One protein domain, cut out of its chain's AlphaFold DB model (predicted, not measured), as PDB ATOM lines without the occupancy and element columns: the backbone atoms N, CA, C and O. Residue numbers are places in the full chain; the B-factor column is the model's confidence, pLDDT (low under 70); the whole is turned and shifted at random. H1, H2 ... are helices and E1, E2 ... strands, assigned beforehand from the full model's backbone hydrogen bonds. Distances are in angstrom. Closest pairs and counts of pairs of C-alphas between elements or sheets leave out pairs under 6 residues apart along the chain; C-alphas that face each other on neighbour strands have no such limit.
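What this domain is: This is residues 31 to 94 of the 96 residues of the protein "RloB-like protein" of Arachidicoccus rhizosphaerae (UniProt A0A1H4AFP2). An open arrangement of two loosely joined pairs: the longest helix, H2, has the single strand E2 over part of one side, and the short helix H1 lies beside the single strand E1, with the two strands apart from each other. The bend round Lys 40 and the loop round Glu 75 make the two ends of the longest axis. The printed part has 64 residues with two named helices and two named strands, in the order H1, E1, H2, E2, and both strands pair with no named strand. The class is mixed, helices and strands, with under half of the residues in named elements. The whole is only just loose, close to compact, with a radius of gyration of the C-alphas of 13.1 A and spans of 38 by 27 by 15 A.

Where its parts are: Find C-alpha 59 at (-19.997, 52.319, -2.286); from there H2 runs through residues 59 to 70, 17.3 A from first to last C-alpha. Strand E2, residues 89 to 93, is 12.5 A long and ends at C-alpha 93, at (-18.519, 48.302, 5.176). Strand E1, residues 44 to 49, is 16.0 A long; follow z from C-alpha 44 at (-27.072, 38.345, 17.585) to C-alpha 49 at (-23.811, 39.270, 1.969). Helix H1 is residues 31 to 35, 6.0 A long.

How they stand to each other: Start at H2 and look toward E2: their closest C-alphas are those of Leu 62 and Ile 92, 7.1 A apart, and 2 pairs of C-alphas are within 8 A. Their centres are 10.3 A apart. E1 and E2 are apart, and so are E1 and H2. From E1 turn to H1: their closest C-alphas are those of Tyr 31 and Ile 48, 6.7 A apart, with 5 pairs of C-alphas within 8 A and centres 9.9 A apart. H1 is apart from H2 and from E2. In H1 and H2 every O i to N i+4 pair is within hydrogen-bond range.

The domain as a whole: The two C-alphas farthest apart are those of Lys 40 and Glu 75, at 38.5 A, while the first and last printed C-alphas, of Tyr 31 and Leu 94, are 12.1 A apart. The printed part has no cut. The links from H1 to E1 and from E1 to H2 are short, with 8 and 9 residues; the link from H2 to E2, residues 71 to 88, is long, with 18 residues. Look there for the low confidence: residues 74 to 78 of the model are under 70, while the mean pLDDT of the printed part is 86.5.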
ATOM      1  N   TYR A  31     -15.379  39.587   4.383       89.81
ATOM      2  CA  TYR A  31     -16.291  38.449   4.495       89.81
ATOM      3  C   TYR A  31     -15.782  37.413   5.509       89.81
ATOM      4  O   TYR A  31     -16.518  37.017   6.413       89.81
ATOM      5  N   ASP A  32     -14.518  36.998   5.389       91.19
ATOM      6  CA  ASP A  32     -13.904  36.020   6.289       91.19
ATOM      7  C   ASP A  32     -13.779  36.574   7.722       91.19
ATOM      8  O   ASP A  32     -14.020  35.840   8.686       91.19
ATOM      9  N   TYR A  33     -13.472  37.867   7.871       92.25
ATOM     10  CA  TYR A  33     -13.414  38.550   9.165       92.25
ATOM     11  C   TYR A  33     -14.768  38.544   9.881       92.25
ATOM     12  O   TYR A  33     -14.855  38.098  11.023       92.25
ATOM     13  N   PHE A  34     -15.849  38.973   9.225       92.19
ATOM     14  CA  PHE A  34     -17.168  39.003   9.862       92.19
ATOM     15  C   PHE A  34     -17.740  37.603  10.076       92.19
ATOM     16  O   PHE A  34     -18.411  37.349  11.080       92.19
ATOM     17  N   LYS A  35     -17.420  36.656   9.186       91.88
ATOM     18  CA  LYS A  35     -17.859  35.263   9.310       91.88
ATOM     19  C   LYS A  35     -17.358  34.614  10.597       91.88
ATOM     20  O   LYS A  35     -18.063  33.774  11.151       91.88
ATOM     21  N   TYR A  36     -16.194  35.018  11.103       91.94
ATOM     22  CA  TYR A  36     -15.675  34.551  12.390       91.94
ATOM     23  C   TYR A  36     -16.630  34.818  13.566       91.94
ATOM     24  O   TYR A  36     -16.669  34.031  14.515       91.94
ATOM     25  N   PHE A  37     -17.407  35.903  13.513       91.06
ATOM     26  CA  PHE A  37     -18.328  36.287  14.586       91.06
ATOM     27  C   PHE A  37     -19.683  35.583  14.512       91.06
ATOM     28  O   PHE A  37     -20.462  35.650  15.466       91.06
ATOM     29  N   LYS A  38     -19.962  34.877  13.412       89.31
ATOM     30  CA  LYS A  38     -21.198  34.118  13.266       89.31
ATOM     31  C   LYS A  38     -21.307  33.079  14.388       89.31
ATOM     32  O   LYS A  38     -20.326  32.419  14.726       89.31
ATOM     33  N   GLU A  39     -22.496  32.970  14.983       84.62
ATOM     34  CA  GLU A  39     -22.817  32.019  16.066       84.62
ATOM     35  C   GLU A  39     -22.028  32.221  17.380       84.62
ATOM     36  O   GLU A  39     -22.077  31.369  18.267       84.62
ATOM     37  N   LYS A  40     -21.321  33.351  17.560       86.12
ATOM     38  CA  LYS A  40     -20.592  33.644  18.811       86.12
ATOM     39  C   LYS A  40     -21.491  34.100  19.961       86.12
ATOM     40  O   LYS A  40     -21.146  33.861  21.116       86.12
ATOM     41  N   ASP A  41     -22.614  34.746  19.661       84.94
ATOM     42  CA  ASP A  41     -23.595  35.196  20.649       84.94
ATOM     43  C   ASP A  41     -24.999  34.833  20.165       84.94
ATOM     44  O   ASP A  41     -25.412  35.240  19.085       84.94
ATOM     45  N   SER A  42     -25.756  34.080  20.962       82.06
ATOM     46  CA  SER A  42     -27.110  33.644  20.596       82.06
ATOM     47  C   SER A  42     -28.122  34.790  20.501       82.06
ATOM     48  O   SER A  42     -29.243  34.577  20.051       82.06
ATOM     49  N   ARG A  43     -27.769  35.990  20.977       86.06
ATOM     50  CA  ARG A  43     -28.615  37.189  20.912       86.06
ATOM     51  C   ARG A  43     -28.444  37.956  19.604       86.06
ATOM     52  O   ARG A  43     -29.239  38.854  19.347       86.06
ATOM     53  N   ILE A  44     -27.414  37.637  18.816       87.81
ATOM     54  CA  ILE A  44     -27.072  38.345  17.585       87.81
ATOM     55  C   ILE A  44     -26.969  37.334  16.445       87.81
ATOM     56  O   ILE A  44     -26.116  36.448  16.448       87.81
ATOM     57  N   ASN A  45     -27.823  37.490  15.444       90.75
ATOM     58  CA  ASN A  45     -27.706  36.791  14.178       90.75
ATOM     59  C   ASN A  45     -26.878  37.650  13.215       90.75
ATOM     60  O   ASN A  45     -27.208  38.806  12.985       90.75
ATOM     61  N   ILE A  46     -25.795  37.105  12.662       93.00
ATOM     62  CA  ILE A  46     -24.949  37.823  11.700       93.00
ATOM     63  C   ILE A  46     -25.120  37.180  10.331       93.00
ATOM     64  O   ILE A  46     -24.790  36.003  10.134       93.00
ATOM     65  N   GLU A  47     -25.583  37.978   9.378       92.75
ATOM     66  CA  GLU A  47     -25.721  37.592   7.985       92.75
ATOM     67  C   GLU A  47     -24.842  38.475   7.106       92.75
ATOM     68  O   GLU A  47     -25.010  39.684   7.033       92.75
ATOM     69  N   ILE A  48     -23.877  37.858   6.427       92.94
ATOM     70  CA  ILE A  48     -22.922  38.584   5.590       92.94
ATOM     71  C   ILE A  48     -23.267  38.300   4.138       92.94
ATOM     72  O   ILE A  48     -23.236  37.146   3.691       92.94
ATOM     73  N   HIS A  49     -23.587  39.354   3.396       91.31
ATOM     74  CA  HIS A  49     -23.811  39.270   1.969       91.31
ATOM     75  C   HIS A  49     -22.486  38.980   1.258       91.31
ATOM     76  O   HIS A  49     -21.491  39.680   1.435       91.31
ATOM     77  N   LYS A  50     -22.467  37.926   0.441       88.56
ATOM     78  CA  LYS A  50     -21.294  37.562  -0.349       88.56
ATOM     79  C   LYS A  50     -21.412  38.168  -1.743       88.56
ATOM     80  O   LYS A  50     -22.215  37.683  -2.531       88.56
ATOM     81  N   ILE A  51     -20.567  39.156  -2.027       87.69
ATOM     82  CA  ILE A  51     -20.447  39.790  -3.346       87.69
ATOM     83  C   ILE A  51     -20.026  38.759  -4.403       87.69
ATOM     84  O   ILE A  51     -19.012  38.058  -4.253       87.69
ATOM     85  N   ALA A  52     -20.805  38.667  -5.477       86.31
ATOM     86  CA  ALA A  52     -20.498  37.865  -6.650       86.31
ATOM     87  C   ALA A  52     -19.388  38.518  -7.502       86.31
ATOM     88  O   ALA A  52     -19.108  39.705  -7.369       86.31
ATOM     89  N   PRO A  53     -18.699  37.765  -8.377       82.62
ATOM     90  CA  PRO A  53     -17.645  38.328  -9.219       82.62
ATOM     91  C   PRO A  53     -18.047  39.502 -10.099       82.62
ATOM     92  O   PRO A  53     -17.197  40.350 -10.353       82.62
ATOM     93  N   ASP A  54     -19.307  39.524 -10.515       86.19
ATOM     94  CA  ASP A  54     -19.846  40.483 -11.474       86.19
ATOM     95  C   ASP A  54     -20.661  41.597 -10.790       86.19
ATOM     96  O   ASP A  54     -21.228  42.453 -11.465       86.19
ATOM     97  N   ASP A  55     -20.731  41.585  -9.454       86.56
ATOM     98  CA  ASP A  55     -21.451  42.593  -8.679       86.56
ATOM     99  C   ASP A  55     -20.658  43.901  -8.606       86.56
ATOM    100  O   ASP A  55     -19.428  43.913  -8.485       86.56
ATOM    101  N   ASN A  56     -21.381  45.020  -8.618       88.50
ATOM    102  CA  ASN A  56     -20.792  46.331  -8.392       88.50
ATOM    103  C   ASN A  56     -20.495  46.520  -6.898       88.50
ATOM    104  O   ASN A  56     -21.401  46.765  -6.106       88.50
ATOM    105  N   ASN A  57     -19.222  46.410  -6.522       87.44
ATOM    106  CA  ASN A  57     -18.770  46.564  -5.142       87.44
ATOM    107  C   ASN A  57     -18.354  47.998  -4.779       87.44
ATOM    108  O   ASN A  57     -17.790  48.194  -3.707       87.44
ATOM    109  N   SER A  58     -18.619  48.992  -5.637       89.62
ATOM    110  CA  SER A  58     -18.439  50.397  -5.260       89.62
ATOM    111  C   SER A  58     -19.375  50.777  -4.100       89.62
ATOM    112  O   SER A  58     -20.386  50.102  -3.891       89.62
ATOM    113  N   PRO A  59     -19.112  51.874  -3.366       89.94
ATOM    114  CA  PRO A  59     -19.997  52.319  -2.286       89.94
ATOM    115  C   PRO A  59     -21.467  52.480  -2.711       89.94
ATOM    116  O   PRO A  59     -22.371  52.072  -1.984       89.94
ATOM    117  N   GLU A  60     -21.708  53.023  -3.908       92.44
ATOM    118  CA  GLU A  60     -23.055  53.158  -4.478       92.44
ATOM    119  C   GLU A  60     -23.640  51.797  -4.877       92.44
ATOM    120  O   GLU A  60     -24.783  51.494  -4.544       92.44
ATOM    121  N   GLY A  61     -22.840  50.928  -5.506       91.75
ATOM    122  CA  GLY A  61     -23.278  49.582  -5.874       91.75
ATOM    123  C   GLY A  61     -23.654  48.728  -4.662       91.75
ATOM    124  O   GLY A  61     -24.668  48.039  -4.674       91.75
ATOM    125  N   LEU A  62     -22.890  48.833  -3.574       91.88
ATOM    126  CA  LEU A  62     -23.189  48.194  -2.295       91.88
ATOM    127  C   LEU A  62     -24.500  48.679  -1.688       91.88
ATOM    128  O   LEU A  62     -25.273  47.868  -1.174       91.88
ATOM    129  N   PHE A  63     -24.744  49.988  -1.740       92.75
ATOM    130  CA  PHE A  63     -25.999  50.566  -1.287       92.75
ATOM    131  C   PHE A  63     -27.175  50.013  -2.097       92.75
ATOM    132  O   PHE A  63     -28.144  49.530  -1.511       92.75
ATOM    133  N   ASP A  64     -27.056  49.976  -3.424       92.00
ATOM    134  CA  ASP A  64     -28.088  49.420  -4.300       92.00
ATOM    135  C   ASP A  64     -28.320  47.927  -4.036       92.00
ATOM    136  O   ASP A  64     -29.464  47.471  -3.981       92.00
ATOM    137  N   ILE A  65     -27.256  47.143  -3.835       91.44
ATOM    138  CA  ILE A  65     -27.351  45.720  -3.477       91.44
ATOM    139  C   ILE A  65     -28.083  45.552  -2.143       91.44
ATOM    140  O   ILE A  65     -28.947  44.679  -2.024       91.44
ATOM    141  N   ALA A  66     -27.768  46.387  -1.149       92.12
ATOM    142  CA  ALA A  66     -28.434  46.357   0.143       92.12
ATOM    143  C   ALA A  66     -29.924  46.687   0.002       92.12
ATOM    144  O   ALA A  66     -30.757  45.893   0.432       92.12
ATOM    145  N   VAL A  67     -30.279  47.785  -0.672       91.12
ATOM    146  CA  VAL A  67     -31.683  48.169  -0.896       91.12
ATOM    147  C   VAL A  67     -32.441  47.064  -1.626       91.12
ATOM    148  O   VAL A  67     -33.506  46.658  -1.170       91.12
ATOM    149  N   ASN A  68     -31.876  46.506  -2.698       89.75
ATOM    150  CA  ASN A  68     -32.510  45.423  -3.453       89.75
ATOM    151  C   ASN A  68     -32.695  44.137  -2.630       89.75
ATOM    152  O   ASN A  68     -33.596  43.349  -2.924       89.75
ATOM    153  N   ALA A  69     -31.872  43.905  -1.603       89.31
ATOM    154  CA  ALA A  69     -32.014  42.746  -0.724       89.31
ATOM    155  C   ALA A  69     -33.243  42.843   0.201       89.31
ATOM    156  O   ALA A  69     -33.818  41.804   0.531       89.31
ATOM    157  N   PHE A  70     -33.659  44.053   0.586       89.56
ATOM    158  CA  PHE A  70     -34.794  44.290   1.495       89.56
ATOM    159  C   PHE A  70     -36.059  44.781   0.783       89.56
ATOM    160  O   PHE A  70     -37.168  44.482   1.210       89.56
ATOM    161  N   CYS A  71     -35.898  45.524  -0.307       86.38
ATOM    162  CA  CYS A  71     -36.968  46.146  -1.077       86.38
ATOM    163  C   CYS A  71     -36.745  45.867  -2.572       86.38
ATOM    164  O   CYS A  71     -36.385  46.777  -3.322       86.38
ATOM    165  N   PRO A  72     -36.897  44.611  -3.028       79.38
ATOM    166  CA  PRO A  72     -36.749  44.291  -4.438       79.38
ATOM    167  C   PRO A  72     -37.812  45.024  -5.262       79.38
ATOM    168  O   PRO A  72     -38.973  45.127  -4.867       79.38
ATOM    169  N   ILE A  73     -37.417  45.511  -6.436       74.19
ATOM    170  CA  ILE A  73     -38.331  46.182  -7.364       74.19
ATOM    171  C   ILE A  73     -39.397  45.175  -7.831       74.19
ATOM    172  O   ILE A  73     -39.068  44.123  -8.391       74.19
ATOM    173  N   GLU A  74     -40.674  45.513  -7.615       61.94
ATOM    174  CA  GLU A  74     -41.826  44.626  -7.847       61.94
ATOM    175  C   GLU A  74     -41.920  44.085  -9.282       61.94
ATOM    176  O   GLU A  74     -42.403  42.971  -9.482       61.94
ATOM    177  N   GLU A  75     -41.397  44.812 -10.278       58.00
ATOM    178  CA  GLU A  75     -41.438  44.427 -11.701       58.00
ATOM    179  C   GLU A  75     -40.847  43.042 -11.997       58.00
ATOM    180  O   GLU A  75     -41.181  42.431 -13.010       58.00
ATOM    181  N   LYS A  76     -39.983  42.519 -11.121       58.72
ATOM    182  CA  LYS A  76     -39.365  41.203 -11.302       58.72
ATOM    183  C   LYS A  76     -39.984  40.086 -10.446       58.72
ATOM    184  O   LYS A  76     -39.518  38.952 -10.522       58.72
ATOM    185  N   GLY A  77     -41.011  40.375  -9.639       57.91
ATOM    186  CA  GLY A  77     -41.705  39.377  -8.810       57.91
ATOM    187  C   GLY A  77     -40.839  38.721  -7.724       57.91
ATOM    188  O   GLY A  77     -41.177  37.645  -7.229       57.91
ATOM    189  N   TYR A  78     -39.708  39.334  -7.361       67.94
ATOM    190  CA  TYR A  78     -38.817  38.807  -6.330       67.94
ATOM    191  C   TYR A  78     -39.330  39.157  -4.936       67.94
ATOM    192  O   TYR A  78     -39.719  40.290  -4.667       67.94
ATOM    193  N   LYS A  79     -39.303  38.174  -4.033       76.19
ATOM    194  CA  LYS A  79     -39.489  38.414  -2.600       76.19
ATOM    195  C   LYS A  79     -38.212  39.006  -2.006       76.19
ATOM    196  O   LYS A  79     -37.129  38.657  -2.491       76.19
ATOM    197  N   PRO A  80     -38.321  39.862  -0.977       83.44
ATOM    198  CA  PRO A  80     -37.148  40.349  -0.271       83.44
ATOM    199  C   PRO A  80     -36.339  39.167   0.253       83.44
ATOM    200  O   PRO A  80     -36.889  38.148   0.679       83.44
ATOM    201  N   LYS A  81     -35.014  39.278   0.151       85.19
ATOM    202  CA  LYS A  81     -34.097  38.247   0.639       85.19
ATOM    203  C   LYS A  81     -34.104  38.209   2.165       85.19
ATOM    204  O   LYS A  81     -33.952  37.138   2.748       85.19
ATOM    205  N   TYR A  82     -34.269  39.376   2.778       86.50
ATOM    206  CA  TYR A  82     -34.243  39.577   4.215       86.50
ATOM    207  C   TYR A  82     -35.471  40.368   4.651       86.50
ATOM    208  O   TYR A  82     -35.851  41.331   3.987       86.50
ATOM    209  N   ASP A  83     -36.025  39.996   5.797       85.38
ATOM    210  CA  ASP A  83     -37.031  40.791   6.489       85.38
ATOM    211  C   ASP A  83     -36.335  41.612   7.581       85.38
ATOM    212  O   ASP A  83     -35.623  41.059   8.418       85.38
ATOM    213  N   LEU A  84     -36.531  42.931   7.559       85.88
ATOM    214  CA  LEU A  84     -36.040  43.850   8.588       85.88
ATOM    215  C   LEU A  84     -37.074  43.953   9.708       85.88
ATOM    216  O   LEU A  84     -38.193  44.414   9.473       85.88
ATOM    217  N   ILE A  85     -36.694  43.567  10.925       87.94
ATOM    218  CA  ILE A  85     -37.503  43.825  12.122       87.94
ATOM    219  C   ILE A  85     -36.941  44.999  12.926       87.94
ATOM    220  O   ILE A  85     -35.790  45.408  12.771       87.94
ATOM    221  N   GLU A  86     -37.765  45.563  13.808       85.44
ATOM    222  CA  GLU A  86     -37.329  46.643  14.690       85.44
ATOM    223  C   GLU A  86     -36.147  46.192  15.561       85.44
ATOM    224  O   GLU A  86     -36.217  45.188  16.275       85.44
ATOM    225  N   GLY A  87     -35.057  46.958  15.498       85.88
ATOM    226  CA  GLY A  87     -33.822  46.684  16.226       85.88
ATOM    227  C   GLY A  87     -32.752  45.955  15.417       85.88
ATOM    228  O   GLY A  87     -31.624  45.895  15.904       85.88
ATOM    229  N   ASP A  88     -33.055  45.458  14.216       91.81
ATOM    230  CA  ASP A  88     -32.051  44.935  13.284       91.81
ATOM    231  C   ASP A  88     -31.167  46.050  12.715       91.81
ATOM    232  O   ASP A  88     -31.539  47.225  12.676       91.81
ATOM    233  N   GLU A  89     -29.973  45.678  12.261       93.75
ATOM    234  CA  GLU A  89     -29.011  46.611  11.687       93.75
ATOM    235  C   GLU A  89     -28.555  46.183  10.297       93.75
ATOM    236  O   GLU A  89     -28.339  45.003  10.020       93.75
ATOM    237  N   VAL A  90     -28.342  47.179   9.438       94.56
ATOM    238  CA  VAL A  90     -27.722  47.011   8.124       94.56
ATOM    239  C   VAL A  90     -26.405  47.764   8.131       94.56
ATOM    240  O   VAL A  90     -26.374  48.971   8.361       94.56
ATOM    241  N   TRP A  91     -25.307  47.046   7.931       94.69
ATOM    242  CA  TRP A  91     -23.960  47.599   7.929       94.69
ATOM    243  C   TRP A  91     -23.414  47.569   6.509       94.69
ATOM    244  O   TRP A  91     -23.309  46.503   5.900       94.69
ATOM    245  N   ILE A  92     -23.033  48.737   6.002       93.19
ATOM    246  CA  ILE A  92     -22.279  48.873   4.758       93.19
ATOM    247  C   ILE A  92     -20.835  49.169   5.152       93.19
ATOM    248  O   ILE A  92     -20.554  50.182   5.791       93.19
ATOM    249  N   VAL A  93     -19.938  48.246   4.826       92.00
ATOM    250  CA  VAL A  93     -18.519  48.302   5.176       92.00
ATOM    251  C   VAL A  93     -17.734  48.692   3.932       92.00
ATOM    252  O   VAL A  93     -17.722  47.949   2.950       92.00
ATOM    253  N   LEU A  94     -17.105  49.863   4.001       89.69
ATOM    254  CA  LEU A  94     -16.275  50.447   2.950       89.69
ATOM    255  C   LEU A  94     -14.809  50.384   3.396       89.69
ATOM    256  O   LEU A  94     -14.509  50.773   4.529       89.69
TER     257      LEU A  94